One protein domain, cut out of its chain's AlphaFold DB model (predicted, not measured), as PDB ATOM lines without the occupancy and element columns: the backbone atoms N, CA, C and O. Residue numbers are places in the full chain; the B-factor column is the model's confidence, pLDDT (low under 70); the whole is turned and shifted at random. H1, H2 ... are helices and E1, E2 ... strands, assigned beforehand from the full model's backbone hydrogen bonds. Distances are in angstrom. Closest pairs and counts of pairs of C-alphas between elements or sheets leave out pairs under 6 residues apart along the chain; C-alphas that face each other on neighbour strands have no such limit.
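AT A GLANCE: This is residues 39 to 139 of the 147 residues of an uncharacterized protein of Phycisphaerales bacterium (UniProt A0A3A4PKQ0). The chain is wound in stacked turns, a short solenoid whose strands E1, E3, E5 and E7 make one wall and E2, E4 and E6 another, with bends in E5 and E7 turning a corner of the coil. The small helix H1 follows the last turn near E6, and a long loop, residues 49 to 71, links E2 to E3. The printed part has 101 residues with seven named strands followed by one named helix, in two parallel sheets, E1 E3 E5 E7 and E2 E4 E6. The class is mostly strand, though under half of the residues are in named elements. The whole is compact, with a radius of gyration of the C-alphas of 13.1 A and spans of 38 by 33 by 24 A.

HOW THE PARTS SIT: Begin at E1, residues 39 to 41, an edge strand of the larger sheet, parallel to E3, residues 72 to 77, where N 41 and O 74 are 2.8 A apart, within hydrogen-bond range. Residues 40 to 41 of E1 also pair, antiparallel, with residues 55 to 56. E3 is parallel to E5, residues 90 to 99, with N 96 and O 73 at 2.8 A. E5 is parallel to the edge strand E7, residues 118 to 127, at 12 degrees, with N 124 and O 95 at 2.8 A. This sheet is twisted; E5 bends by 82 degrees at residue 93 and E7 by 89 degrees at residue 121. In the other sheet E2, residues 46 to 48, is parallel to E4, residues 82 to 86, with N 85 and O 47 at 2.9 A. E4 is parallel to E6, residues 106 to 110, with N 84 and O 107 at 2.8 A. E1 and E4 are apart, for instance. Last comes H1, residues 131 to 137, near E6; it only grazes the sheet E2 E4 E6, with residues 133 to 137. In H1, 0 of 3 O i to N i+4 pairs are within hydrogen-bond range, and 2 of 4 O i to N i+3 pairs.

IN THESE COORDINATES: Find C-alpha 39 at (-27.478, -0.815, 27.635), where E1 begins. E3 runs 16.2 A, E4 13.0 A and E6 13.7 A. Look for C-alpha 90 at (-21.891, 2.190, 40.632); from there E5 runs 23.0 A, and E7 runs 22.1 A. H1, 10.6 A long, ends at C-alpha 137, (-39.573, 1.661, 45.172).

THE WHOLE: The C-alphas of Gln 62 and Met 131, the two farthest apart, are 39.8 A from each other. The printed part has no cut, and the link E2 to E3 is long. Confidence is under 70 at residues 61 to 62, 77 to 80, 101 to 104 and 128 to 139.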
ATOM      1  N   TYR A  39     -27.412   0.620  27.396       94.56
ATOM      2  CA  TYR A  39     -27.478  -0.815  27.635       94.56
ATOM      3  C   TYR A  39     -28.915  -1.237  27.911       94.56
ATOM      4  O   TYR A  39     -29.645  -0.578  28.646       94.56
ATOM      5  N   LEU A  40     -29.299  -2.372  27.341       93.75
ATOM      6  CA  LEU A  40     -30.591  -3.007  27.549       93.75
ATOM      7  C   LEU A  40     -30.407  -4.266  28.395       93.75
ATOM      8  O   LEU A  40     -29.588  -5.118  28.045       93.75
ATOM      9  N   TRP A  41     -31.167  -4.396  29.477       93.81
ATOM     10  CA  TRP A  41     -31.197  -5.608  30.285       93.81
ATOM     11  C   TRP A  41     -31.739  -6.775  29.459       93.81
ATOM     12  O   TRP A  41     -32.829  -6.705  28.894       93.81
ATOM     13  N   VAL A  42     -30.975  -7.861  29.395       92.69
ATOM     14  CA  VAL A  42     -31.347  -9.103  28.700       92.69
ATOM     15  C   VAL A  42     -31.232 -10.333  29.596       92.69
ATOM     16  O   VAL A  42     -31.479 -11.445  29.130       92.69
ATOM     17  N   GLY A  43     -30.928 -10.149  30.884       90.50
ATOM     18  CA  GLY A  43     -30.765 -11.245  31.844       90.50
ATOM     19  C   GLY A  43     -32.047 -11.920  32.324       90.50
ATOM     20  O   GLY A  43     -32.044 -12.689  33.283       90.50
ATOM     21  N   GLY A  44     -33.179 -11.653  31.670       91.00
ATOM     22  CA  GLY A  44     -34.469 -12.222  32.043       91.00
ATOM     23  C   GLY A  44     -34.884 -11.798  33.453       91.00
ATOM     24  O   GLY A  44     -34.778 -10.628  33.809       91.00
ATOM     25  N   THR A  45     -35.361 -12.749  34.259       90.94
ATOM     26  CA  THR A  45     -35.937 -12.481  35.589       90.94
ATOM     27  C   THR A  45     -34.907 -12.360  36.712       90.94
ATOM     28  O   THR A  45     -35.257 -11.948  37.818       90.94
ATOM     29  N   SER A  46     -33.643 -12.727  36.486       92.19
ATOM     30  CA  SER A  46     -32.602 -12.606  37.509       92.19
ATOM     31  C   SER A  46     -31.204 -12.567  36.912       92.19
ATOM     32  O   SER A  46     -30.910 -13.402  36.065       92.19
ATOM     33  N   GLY A  47     -30.325 -11.713  37.434       94.31
ATOM     34  CA  GLY A  47     -28.936 -11.645  36.975       94.31
ATOM     35  C   GLY A  47     -28.072 -10.696  37.803       94.31
ATOM     36  O   GLY A  47     -28.552 -10.020  38.716       94.31
ATOM     37  N   GLY A  48     -26.778 -10.649  37.491       95.75
ATOM     38  CA  GLY A  48     -25.834  -9.711  38.101       95.75
ATOM     39  C   GLY A  48     -25.693  -8.436  37.274       95.75
ATOM     40  O   GLY A  48     -25.497  -8.513  36.068       95.75
ATOM     41  N   TRP A  49     -25.715  -7.263  37.911       96.25
ATOM     42  CA  TRP A  49     -25.524  -5.992  37.203       96.25
ATOM     43  C   TRP A  49     -24.170  -5.927  36.488       96.25
ATOM     44  O   TRP A  49     -24.101  -5.498  35.344       96.25
ATOM     45  N   SER A  50     -23.095  -6.387  37.133       95.38
ATOM     46  CA  SER A  50     -21.751  -6.399  36.538       95.38
ATOM     47  C   SER A  50     -21.491  -7.618  35.632       95.38
ATOM     48  O   SER A  50     -20.356  -7.815  35.193       95.38
ATOM     49  N   ASP A  51     -22.495  -8.464  35.355       94.44
ATOM     50  CA  ASP A  51     -22.365  -9.562  34.389       94.44
ATOM     51  C   ASP A  51     -22.684  -9.055  32.980       94.44
ATOM     52  O   ASP A  51     -23.822  -8.745  32.634       94.44
ATOM     53  N   SER A  52     -21.655  -9.005  32.137       94.06
ATOM     54  CA  SER A  52     -21.764  -8.537  30.755       94.06
ATOM     55  C   SER A  52     -22.705  -9.362  29.873       94.06
ATOM     56  O   SER A  52     -23.052  -8.913  28.787       94.06
ATOM     57  N   ASN A  53     -23.066 -10.584  30.278       93.69
ATOM     58  CA  ASN A  53     -24.013 -11.408  29.523       93.69
ATOM     59  C   ASN A  53     -25.472 -11.001  29.770       93.69
ATOM     60  O   ASN A  53     -26.331 -11.364  28.970       93.69
ATOM     61  N   GLU A  54     -25.732 -10.234  30.831       94.81
ATOM     62  CA  GLU A  54     -27.071  -9.772  31.210       94.81
ATOM     63  C   GLU A  54     -27.419  -8.413  30.590       94.81
ATOM     64  O   GLU A  54     -28.526  -7.907  30.778       94.81
ATOM     65  N   TRP A  55     -26.502  -7.838  29.805       94.75
ATOM     66  CA  TRP A  55     -26.678  -6.566  29.117       94.75
ATOM     67  C   TRP A  55     -26.389  -6.682  27.627       94.75
ATOM     68  O   TRP A  55     -25.403  -7.267  27.181       94.75
ATOM     69  N   PHE A  56     -27.233  -6.035  26.838       92.31
ATOM     70  CA  PHE A  56     -27.031  -5.841  25.417       92.31
ATOM     71  C   PHE A  56     -26.670  -4.383  25.129       92.31
ATOM     72  O   PHE A  56     -27.350  -3.465  25.574       92.31
ATOM     73  N   THR A  57     -25.638  -4.163  24.317       89.25
ATOM     74  CA  THR A  57     -25.340  -2.856  23.719       89.25
ATOM     75  C   THR A  57     -24.727  -3.037  22.330       89.25
ATOM     76  O   THR A  57     -24.140  -4.076  22.020       89.25
ATOM     77  N   LEU A  58     -24.857  -2.026  21.469       82.31
ATOM     78  CA  LEU A  58     -24.291  -2.044  20.115       82.31
ATOM     79  C   LEU A  58     -22.779  -1.779  20.102       82.31
ATOM     80  O   LEU A  58     -22.102  -2.141  19.137       82.31
ATOM     81  N   PHE A  59     -22.257  -1.141  21.152       76.50
ATOM     82  CA  PHE A  59     -20.876  -0.673  21.224       76.50
ATOM     83  C   PHE A  59     -20.268  -1.105  22.556       76.50
ATOM     84  O   PHE A  59     -20.354  -0.392  23.546       76.50
ATOM     85  N   CYS A  60     -19.679  -2.299  22.589       72.38
ATOM     86  CA  CYS A  60     -19.183  -2.890  23.829       72.38
ATOM     87  C   CYS A  60     -17.717  -3.328  23.694       72.38
ATOM     88  O   CYS A  60     -17.286  -3.814  22.643       72.38
ATOM     89  N   GLY A  61     -16.937  -3.061  24.746       67.50
ATOM     90  CA  GLY A  61     -15.518  -3.402  24.869       67.50
ATOM     91  C   GLY A  61     -15.304  -4.678  25.690       67.50
ATOM     92  O   GLY A  61     -15.985  -5.672  25.488       67.50
ATOM     93  N   GLN A  62     -14.333  -4.675  26.612       66.50
ATOM     94  CA  GLN A  62     -14.151  -5.783  27.569       66.50
ATOM     95  C   GLN A  62     -15.191  -5.781  28.700       66.50
ATOM     96  O   GLN A  62     -15.476  -6.838  29.253       66.50
ATOM     97  N   THR A  63     -15.740  -4.616  29.042       79.38
ATOM     98  CA  THR A  63     -16.810  -4.440  30.027       79.38
ATOM     99  C   THR A  63     -18.072  -4.025  29.277       79.38
ATOM    100  O   THR A  63     -18.095  -2.981  28.629       79.38
ATOM    101  N   CYS A  64     -19.094  -4.881  29.293       89.19
ATOM    102  CA  CYS A  64     -20.346  -4.653  28.565       89.19
ATOM    103  C   CYS A  64     -21.517  -4.611  29.540       89.19
ATOM    104  O   CYS A  64     -22.383  -5.467  29.501       89.19
ATOM    105  N   TYR A  65     -21.482  -3.641  30.447       94.50
ATOM    106  CA  TYR A  65     -22.562  -3.308  31.373       94.50
ATOM    107  C   TYR A  65     -22.481  -1.807  31.716       94.50
ATOM    108  O   TYR A  65     -21.399  -1.231  31.561       94.50
ATOM    109  N   PRO A  66     -23.562  -1.161  32.182       94.44
ATOM    110  CA  PRO A  66     -23.527   0.239  32.607       94.44
ATOM    111  C   PRO A  66     -22.674   0.408  33.866       94.44
ATOM    112  O   PRO A  66     -22.960  -0.215  34.894       94.44
ATOM    113  N   HIS A  67     -21.630   1.234  33.812       93.69
ATOM    114  CA  HIS A  67     -20.714   1.409  34.950       93.69
ATOM    115  C   HIS A  67     -20.045   2.781  35.049       93.69
ATOM    116  O   HIS A  67     -19.270   3.015  35.981       93.69
ATOM    117  N   THR A  68     -20.308   3.678  34.105       92.06
ATOM    118  CA  THR A  68     -19.778   5.040  34.086       92.06
ATOM    119  C   THR A  68     -20.913   6.049  34.160       92.06
ATOM    120  O   THR A  68     -22.017   5.758  33.721       92.06
ATOM    121  N   ALA A  69     -20.629   7.250  34.668       94.19
ATOM    122  CA  ALA A  69     -21.617   8.319  34.840       94.19
ATOM    123  C   ALA A  69     -22.171   8.896  33.522       94.19
ATOM    124  O   ALA A  69     -22.970   9.817  33.573       94.19
ATOM    125  N   ASP A  70     -21.717   8.387  32.376       92.12
ATOM    126  CA  ASP A  70     -22.266   8.711  31.063       92.12
ATOM    127  C   ASP A  70     -23.119   7.545  30.509       92.12
ATOM    128  O   ASP A  70     -23.706   7.675  29.447       92.12
ATOM    129  N   ASP A  71     -23.156   6.370  31.153       92.94
ATOM    130  CA  ASP A  71     -23.894   5.208  30.644       92.94
ATOM    131  C   ASP A  71     -25.387   5.280  30.988       92.94
ATOM    132  O   ASP A  71     -25.746   5.562  32.129       92.94
ATOM    133  N   ASP A  72     -26.235   4.874  30.043       94.12
ATOM    134  CA  ASP A  72     -27.675   4.713  30.255       94.12
ATOM    135  C   ASP A  72     -28.034   3.235  30.412       94.12
ATOM    136  O   ASP A  72     -27.617   2.386  29.615       94.12
ATOM    137  N   ALA A  73     -28.888   2.918  31.378       95.50
ATOM    138  CA  ALA A  73     -29.428   1.579  31.575       95.50
ATOM    139  C   ALA A  73     -30.931   1.556  31.290       95.50
ATOM    140  O   ALA A  73     -31.689   2.362  31.818       95.50
ATOM    141  N   THR A  74     -31.386   0.601  30.485       94.44
ATOM    142  CA  THR A  74     -32.809   0.317  30.275       94.44
ATOM    143  C   THR A  74     -33.118  -1.101  30.723       94.44
ATOM    144  O   THR A  74     -32.516  -2.053  30.229       94.44
ATOM    145  N   ILE A  75     -34.066  -1.247  31.641       91.62
ATOM    146  CA  ILE A  75     -34.632  -2.531  32.046       91.62
ATOM    147  C   ILE A  75     -36.002  -2.635  31.384       91.62
ATOM    148  O   ILE A  75     -36.915  -1.899  31.750       91.62
ATOM    149  N   ASP A  76     -36.114  -3.508  30.384       85.88
ATOM    150  CA  ASP A  76     -37.365  -3.792  29.677       85.88
ATOM    151  C   ASP A  76     -37.949  -5.103  30.218       85.88
ATOM    152  O   ASP A  76     -37.346  -6.175  30.082       85.88
ATOM    153  N   GLU A  77     -39.080  -5.010  30.919       68.19
ATOM    154  CA  GLU A  77     -39.660  -6.140  31.638       68.19
ATOM    155  C   GLU A  77     -40.882  -6.729  30.934       68.19
ATOM    156  O   GLU A  77     -42.025  -6.487  31.312       68.19
ATOM    157  N   ASP A  78     -40.632  -7.636  29.993       67.94
ATOM    158  CA  ASP A  78     -41.658  -8.554  29.475       67.94
ATOM    159  C   ASP A  78     -41.831  -9.823  30.358       67.94
ATOM    160  O   ASP A  78     -42.627 -10.712  30.040       67.94
ATOM    161  N   PHE A  79     -41.079  -9.963  31.465       60.47
ATOM    162  CA  PHE A  79     -40.807 -11.270  32.098       60.47
ATOM    163  C   PHE A  79     -41.461 -11.560  33.468       60.47
ATOM    164  O   PHE A  79     -41.240 -12.643  34.010       60.47
ATOM    165  N   GLY A  80     -42.311 -10.685  34.017       68.25
ATOM    166  CA  GLY A  80     -43.064 -10.986  35.252       68.25
ATOM    167  C   GLY A  80     -42.275 -10.813  36.559       68.25
ATOM    168  O   GLY A  80     -42.467 -11.586  37.505       68.25
ATOM    169  N   GLY A  81     -41.420  -9.789  36.596       80.31
ATOM    170  CA  GLY A  81     -40.608  -9.363  37.733       80.31
ATOM    171  C   GLY A  81     -39.128  -9.720  37.577       80.31
ATOM    172  O   GLY A  81     -38.783 -10.836  37.173       80.31
ATOM    173  N   VAL A  82     -38.246  -8.775  37.908       86.81
ATOM    174  CA  VAL A  82     -36.791  -8.906  37.749       86.81
ATOM    175  C   VAL A  82     -36.077  -8.702  39.083       86.81
ATOM    176  O   VAL A  82     -36.366  -7.787  39.849       86.81
ATOM    177  N   THR A  83     -35.107  -9.567  39.380       91.56
ATOM    178  CA  THR A  83     -34.190  -9.412  40.516       91.56
ATOM    179  C   THR A  83     -32.763  -9.199  40.025       91.56
ATOM    180  O   THR A  83     -32.133 -10.125  39.519       91.56
ATOM    181  N   ILE A  84     -32.213  -8.002  40.221       93.25
ATOM    182  CA  ILE A  84     -30.846  -7.668  39.813       93.25
ATOM    183  C   ILE A  84     -29.935  -7.610  41.037       93.25
ATOM    184  O   ILE A  84     -30.230  -6.935  42.023       93.25
ATOM    185  N   THR A  85     -28.810  -8.319  40.996       95.94
ATOM    186  CA  THR A  85     -27.811  -8.304  42.068       95.94
ATOM    187  C   THR A  85     -26.694  -7.307  41.768       95.94
ATOM    188  O   THR A  85     -26.004  -7.410  40.757       95.94
ATOM    189  N   LEU A  86     -26.471  -6.372  42.690       95.19
ATOM    190  CA  LEU A  86     -25.331  -5.463  42.724       95.19
ATOM    191  C   LEU A  86     -24.181  -6.105  43.509       95.19
ATOM    192  O   LEU A  86     -24.336  -6.452  44.685       95.19
ATOM    193  N   SER A  87     -23.021  -6.245  42.871       95.00
ATOM    194  CA  SER A  87     -21.779  -6.710  43.512       95.00
ATOM    195  C   SER A  87     -20.803  -5.589  43.863       95.00
ATOM    196  O   SER A  87     -19.784  -5.821  44.512       95.00
ATOM    197  N   GLU A  88     -21.098  -4.373  43.418       94.12
ATOM    198  CA  GLU A  88     -20.302  -3.173  43.639       94.12
ATOM    199  C   GLU A  88     -21.209  -1.935  43.631       94.12
ATOM    200  O   GLU A  88     -22.365  -2.006  43.213       94.12
ATOM    201  N   SER A  89     -20.697  -0.810  44.135       93.81
ATOM    202  CA  SER A  89     -21.388   0.477  44.015       93.81
ATOM    203  C   SER A  89     -21.017   1.141  42.694       93.81
ATOM    204  O   SER A  89     -19.841   1.162  42.332       93.81
ATOM    205  N   LEU A  90     -22.008   1.692  42.000       94.31
ATOM    206  CA  LEU A  90     -21.891   2.190  40.632       94.31
ATOM    207  C   LEU A  90     -22.540   3.567  40.510       94.31
ATOM    208  O   LEU A  90     -23.459   3.900  41.260       94.31
ATOM    209  N   THR A  91     -22.065   4.356  39.555       95.06
ATOM    210  CA  THR A  91     -22.696   5.613  39.149       95.06
ATOM    211  C   THR A  91     -22.916   5.559  37.650       95.06
ATOM    212  O   THR A  91     -21.955   5.319  36.920       95.06
ATOM    213  N   ILE A  92     -24.163   5.744  37.231       95.25
ATOM    214  CA  ILE A  92     -24.587   5.805  35.830       95.25
ATOM    215  C   ILE A  92     -25.353   7.109  35.579       95.25
ATOM    216  O   ILE A  92     -25.664   7.800  36.549       95.25
ATOM    217  N   ASP A  93     -25.623   7.440  34.318       95.25
ATOM    218  CA  ASP A  93     -26.405   8.628  33.954       95.25
ATOM    219  C   ASP A  93     -27.888   8.360  34.252       95.25
ATOM    220  O   ASP A  93     -28.367   8.595  35.365       95.25
ATOM    221  N   ASP A  94     -28.595   7.715  33.326       95.00
ATOM    222  CA  ASP A  94     -30.022   7.454  33.466       95.00
ATOM    223  C   ASP A  94     -30.345   5.966  33.671       95.00
ATOM    224  O   ASP A  94     -29.776   5.068  33.042       95.00
ATOM    225  N   LEU A  95     -31.339   5.694  34.524       94.38
ATOM    226  CA  LEU A  95     -31.992   4.390  34.634       94.38
ATOM    227  C   LEU A  95     -33.437   4.485  34.150       94.38
ATOM    228  O   LEU A  95     -34.290   5.093  34.797       94.38
ATOM    229  N   THR A  96     -33.730   3.813  33.042       93.31
ATOM    230  CA  THR A  96     -35.088   3.616  32.536       93.31
ATOM    231  C   THR A  96     -35.603   2.234  32.925       93.31
ATOM    232  O   THR A  96     -34.944   1.225  32.686       93.31
ATOM    233  N   ILE A  97     -36.800   2.183  33.500       89.62
ATOM    234  CA  ILE A  97     -37.544   0.960  33.808       89.62
ATOM    235  C   ILE A  97     -38.812   1.002  32.960       89.62
ATOM    236  O   ILE A  97     -39.704   1.816  33.225       89.62
ATOM    237  N   ASP A  98     -38.872   0.160  31.929       87.12
ATOM    238  CA  ASP A  98     -40.025   0.073  31.041       87.12
ATOM    239  C   ASP A  98     -40.952  -1.061  31.476       87.12
ATOM    240  O   ASP A  98     -40.578  -2.235  31.520       87.12
ATOM    241  N   VAL A  99     -42.168  -0.682  31.864       79.00
ATOM    242  CA  VAL A  99     -43.125  -1.560  32.527       79.00
ATOM    243  C   VAL A  99     -44.240  -1.945  31.558       79.00
ATOM    244  O   VAL A  99     -45.207  -1.191  31.363       79.00
ATOM    245  N   PHE A 100     -44.149  -3.151  30.994       71.19
ATOM    246  CA  PHE A 100     -45.179  -3.724  30.128       71.19
ATOM    247  C   PHE A 100     -45.996  -4.810  30.847       71.19
ATOM    248  O   PHE A 100     -45.477  -5.787  31.371       71.19
ATOM    249  N   ALA A 101     -47.326  -4.644  30.834       61.03
ATOM    250  CA  ALA A 101     -48.303  -5.547  31.463       61.03
ATOM    251  C   ALA A 101     -48.061  -5.790  32.972       61.03
ATOM    252  O   ALA A 101     -47.413  -4.978  33.617       61.03
ATOM    253  N   GLU A 102     -48.736  -6.784  33.564       61.62
ATOM    254  CA  GLU A 102     -48.883  -7.030  35.013       61.62
ATOM    255  C   GLU A 102     -47.543  -7.103  35.769       61.62
ATOM    256  O   GLU A 102     -47.032  -8.175  36.078       61.62
ATOM    257  N   PHE A 103     -46.986  -5.938  36.082       62.72
ATOM    258  CA  PHE A 103     -45.768  -5.809  36.856       62.72
ATOM    259  C   PHE A 103     -46.019  -6.274  38.276       62.72
ATOM    260  O   PHE A 103     -46.870  -5.720  38.985       62.72
ATOM    261  N   THR A 104     -45.259  -7.284  38.666       63.25
ATOM    262  CA  THR A 104     -45.193  -7.758  40.036       63.25
ATOM    263  C   THR A 104     -44.138  -6.948  40.774       63.25
ATOM    264  O   THR A 104     -44.545  -6.099  41.555       63.25
ATOM    265  N   ASP A 105     -42.837  -7.096  40.474       76.62
ATOM    266  CA  ASP A 105     -41.762  -6.445  41.243       76.62
ATOM    267  C   ASP A 105     -40.419  -6.307  40.475       76.62
ATOM    268  O   ASP A 105     -39.953  -7.277  39.879       76.62
ATOM    269  N   LEU A 106     -39.731  -5.158  40.601       83.31
ATOM    270  CA  LEU A 106     -38.292  -4.995  40.312       83.31
ATOM    271  C   LEU A 106     -37.543  -4.906  41.640       83.31
ATOM    272  O   LEU A 106     -37.821  -4.033  42.462       83.31
ATOM    273  N   THR A 107     -36.573  -5.790  41.844       87.81
ATOM    274  CA  THR A 107     -35.800  -5.866  43.085       87.81
ATOM    275  C   THR A 107     -34.309  -5.726  42.812       87.81
ATOM    276  O   THR A 107     -33.724  -6.539  42.102       87.81
ATOM    277  N   PHE A 108     -33.662  -4.757  43.460       87.50
ATOM    278  CA  PHE A 108     -32.205  -4.714  43.571       87.50
ATOM    279  C   PHE A 108     -31.761  -5.416  44.855       87.50
ATOM    280  O   PHE A 108     -32.248  -5.122  45.946       87.50
ATOM    281  N   THR A 109     -30.824  -6.349  44.732       91.69
ATOM    282  CA  THR A 109     -30.233  -7.089  45.857       91.69
ATOM    283  C   THR A 109     -28.726  -6.877  45.885       91.69
ATOM    284  O   THR A 109     -28.139  -6.464  44.892       91.69
ATOM    285  N   THR A 110     -28.069  -7.162  47.007       89.94
ATOM    286  CA  THR A 110     -26.608  -7.065  47.126       89.94
ATOM    287  C   THR A 110     -25.981  -8.446  47.247       89.94
ATOM    288  O   THR A 110     -26.516  -9.333  47.919       89.94
ATOM    289  N   SER A 111     -24.815  -8.656  46.631       84.38
ATOM    290  CA  SER A 111     -24.059  -9.889  46.851       84.38
ATOM    291  C   SER A 111     -23.334  -9.830  48.201       84.38
ATOM    292  O   SER A 111     -22.229  -9.306  48.309       84.38
ATOM    293  N   GLY A 112     -23.948 -10.382  49.247       81.19
ATOM    294  CA  GLY A 112     -23.336 -10.488  50.576       81.19
ATOM    295  C   GLY A 112     -23.765  -9.392  51.564       81.19
ATOM    296  O   GLY A 112     -24.740  -8.684  51.323       81.19
ATOM    297  N   PRO A 113     -23.080  -9.280  52.723       77.56
ATOM    298  CA  PRO A 113     -23.518  -8.437  53.840       77.56
ATOM    299  C   PRO A 113     -23.202  -6.946  53.653       77.56
ATOM    300  O   PRO A 113     -23.462  -6.148  54.550       77.56
ATOM    301  N   THR A 114     -22.572  -6.574  52.539       85.56
ATOM    302  CA  THR A 114     -22.181  -5.200  52.234       85.56
ATOM    303  C   THR A 114     -23.307  -4.454  51.537       85.56
ATOM    304  O   THR A 114     -23.952  -4.978  50.632       85.56
ATOM    305  N   THR A 115     -23.515  -3.201  51.937       87.44
ATOM    306  CA  THR A 115     -24.373  -2.269  51.205       87.44
ATOM    307  C   THR A 115     -23.678  -1.856  49.911       87.44
ATOM    308  O   THR A 115     -22.538  -1.389  49.942       87.44
ATOM    309  N   HIS A 116     -24.381  -1.993  48.791       89.94
ATOM    310  CA  HIS A 116     -23.991  -1.441  47.498       89.94
ATOM    311  C   HIS A 116     -25.016  -0.396  47.069       89.94
ATOM    312  O   HIS A 116     -26.191  -0.489  47.424       89.94
ATOM    313  N   THR A 117     -24.559   0.613  46.336       90.19
ATOM    314  CA  THR A 117     -25.393   1.734  45.894       90.19
ATOM    315  C   THR A 117     -25.282   1.877  44.389       90.19
ATOM    316  O   THR A 117     -24.175   1.982  43.869       90.19
ATOM    317  N   LEU A 118     -26.425   1.914  43.710       92.38
ATOM    318  CA  LEU A 118     -26.526   2.384  42.335       92.38
ATOM    319  C   LEU A 118     -26.956   3.852  42.383       92.38
ATOM    320  O   LEU A 118     -28.070   4.165  42.799       92.38
ATOM    321  N   THR A 119     -26.038   4.750  42.048       94.25
ATOM    322  CA  THR A 119     -26.314   6.179  41.897       94.25
ATOM    323  C   THR A 119     -26.655   6.454  40.444       94.25
ATOM    324  O   THR A 119     -25.945   5.998  39.552       94.25
ATOM    325  N   VAL A 120     -27.736   7.190  40.228       93.62
ATOM    326  CA  VAL A 120     -28.214   7.592  38.906       93.62
ATOM    327  C   VAL A 120     -28.583   9.068  38.966       93.62
ATOM    328  O   VAL A 120     -29.016   9.543  40.025       93.62
ATOM    329  N   ASP A 121     -28.428   9.778  37.860       93.00
ATOM    330  CA  ASP A 121     -28.850  11.171  37.729       93.00
ATOM    331  C   ASP A 121     -30.372  11.256  37.592       93.00
ATOM    332  O   ASP A 121     -31.013  12.092  38.246       93.00
ATOM    333  N   SER A 122     -30.983  10.340  36.831       92.25
ATOM    334  CA  SER A 122     -32.437  10.213  36.779       92.25
ATOM    335  C   SER A 122     -32.942   8.767  36.771       92.25
ATOM    336  O   SER A 122     -32.296   7.837  36.290       92.25
ATOM    337  N   VAL A 123     -34.135   8.577  37.350       90.56
ATOM    338  CA  VAL A 123     -34.916   7.338  37.235       90.56
ATOM    339  C   VAL A 123     -36.176   7.652  36.444       90.56
ATOM    340  O   VAL A 123     -37.010   8.453  36.879       90.56
ATOM    341  N   ILE A 124     -36.335   6.990  35.303       89.88
ATOM    342  CA  ILE A 124     -37.512   7.086  34.447       89.88
ATOM    343  C   ILE A 124     -38.273   5.771  34.559       89.88
ATOM    344  O   ILE A 124     -37.749   4.713  34.235       89.88
ATOM    345  N   ILE A 125     -39.527   5.835  34.998       85.81
ATOM    346  CA  ILE A 125     -40.432   4.684  34.985       85.81
ATOM    347  C   ILE A 125     -41.474   4.946  33.899       85.81
ATOM    348  O   ILE A 125     -42.285   5.869  34.032       85.81
ATOM    349  N   SER A 126     -41.435   4.173  32.818       83.94
ATOM    350  CA  SER A 126     -42.406   4.241  31.723       83.94
ATOM    351  C   SER A 126     -43.386   3.071  31.784       83.94
ATOM    352  O   SER A 126     -43.092   2.020  32.343       83.94
ATOM    353  N   GLY A 127     -44.596   3.272  31.254       77.31
ATOM    354  CA  GLY A 127     -45.632   2.236  31.201       77.31
ATOM    355  C   GLY A 127     -46.749   2.376  32.242       77.31
ATOM    356  O   GLY A 127     -47.005   3.451  32.793       77.31
ATOM    357  N   ALA A 128     -47.499   1.290  32.450       67.00
ATOM    358  CA  ALA A 128     -48.682   1.279  33.310       67.00
ATOM    359  C   ALA A 128     -48.291   1.128  34.789       67.00
ATOM    360  O   ALA A 128     -48.322   0.038  35.352       67.00
ATOM    361  N   VAL A 129     -47.954   2.240  35.440       63.97
ATOM    362  CA  VAL A 129     -47.623   2.246  36.870       63.97
ATOM    363  C   VAL A 129     -48.900   2.211  37.711       63.97
ATOM    364  O   VAL A 129     -49.718   3.136  37.673       63.97
ATOM    365  N   THR A 130     -49.077   1.164  38.515       66.06
ATOM    366  CA  THR A 130     -50.080   1.153  39.588       66.06
ATOM    367  C   THR A 130     -49.471   1.728  40.871       66.06
ATOM    368  O   THR A 130     -48.283   1.579  41.150       66.06
ATOM    369  N   MET A 131     -50.286   2.399  41.690       59.19
ATOM    370  CA  MET A 131     -49.826   3.029  42.943       59.19
ATOM    371  C   MET A 131     -49.241   2.027  43.960       59.19
ATOM    372  O   MET A 131     -48.459   2.431  44.817       59.19
ATOM    373  N   SER A 132     -49.584   0.736  43.873       61.22
ATOM    374  CA  SER A 132     -48.989  -0.324  44.700       61.22
ATOM    375  C   SER A 132     -47.516  -0.564  44.373       61.22
ATOM    376  O   SER A 132     -46.724  -0.790  45.281       61.22
ATOM    377  N   ASN A 133     -47.146  -0.450  43.098       56.59
ATOM    378  CA  ASN A 133     -45.809  -0.783  42.613       56.59
ATOM    379  C   ASN A 133     -44.806   0.332  42.953       56.59
ATOM    380  O   ASN A 133     -43.624   0.081  43.158       56.59
ATOM    381  N   LEU A 134     -45.289   1.569  43.109       57.59
ATOM    382  CA  LEU A 134     -44.456   2.712  43.491       57.59
ATOM    383  C   LEU A 134     -44.084   2.712  44.986       57.59
ATOM    384  O   LEU A 134     -43.033   3.227  45.363       57.59
ATOM    385  N   ALA A 135     -44.922   2.123  45.846       55.53
ATOM    386  CA  ALA A 135     -44.693   2.089  47.293       55.53
ATOM    387  C   ALA A 135     -43.499   1.200  47.696       55.53
ATOM    388  O   ALA A 135     -42.855   1.485  48.703       55.53
ATOM    389  N   GLY A 136     -43.180   0.166  46.906       53.62
ATOM    390  CA  GLY A 136     -41.983  -0.663  47.103       53.62
ATOM    391  C   GLY A 136     -40.683   0.032  46.684       53.62
ATOM    392  O   GLY A 136     -39.643  -0.207  47.283       53.62
ATOM    393  N   ILE A 137     -40.746   0.945  45.708       55.09
ATOM    394  CA  ILE A 137     -39.573   1.661  45.172       55.09
ATOM    395  C   ILE A 137     -39.099   2.775  46.126       55.09
ATOM    396  O   ILE A 137     -37.912   3.085  46.180       55.09
ATOM    397  N   ILE A 138     -40.005   3.366  46.916       56.84
ATOM    398  CA  ILE A 138     -39.714   4.498  47.822       56.84
ATOM    399  C   ILE A 138     -39.625   4.043  49.297       56.84
ATOM    400  O   ILE A 138     -39.916   4.817  50.210       56.84
ATOM    401  N   SER A 139     -39.282   2.781  49.581       55.53
ATOM    402  CA  SER A 139     -39.502   2.252  50.936       55.53
ATOM    403  C   SER A 139     -38.445   2.592  51.991       55.53
ATOM    404  O   SER A 139     -38.776   2.456  53.160       55.53
TER     405      SER A 139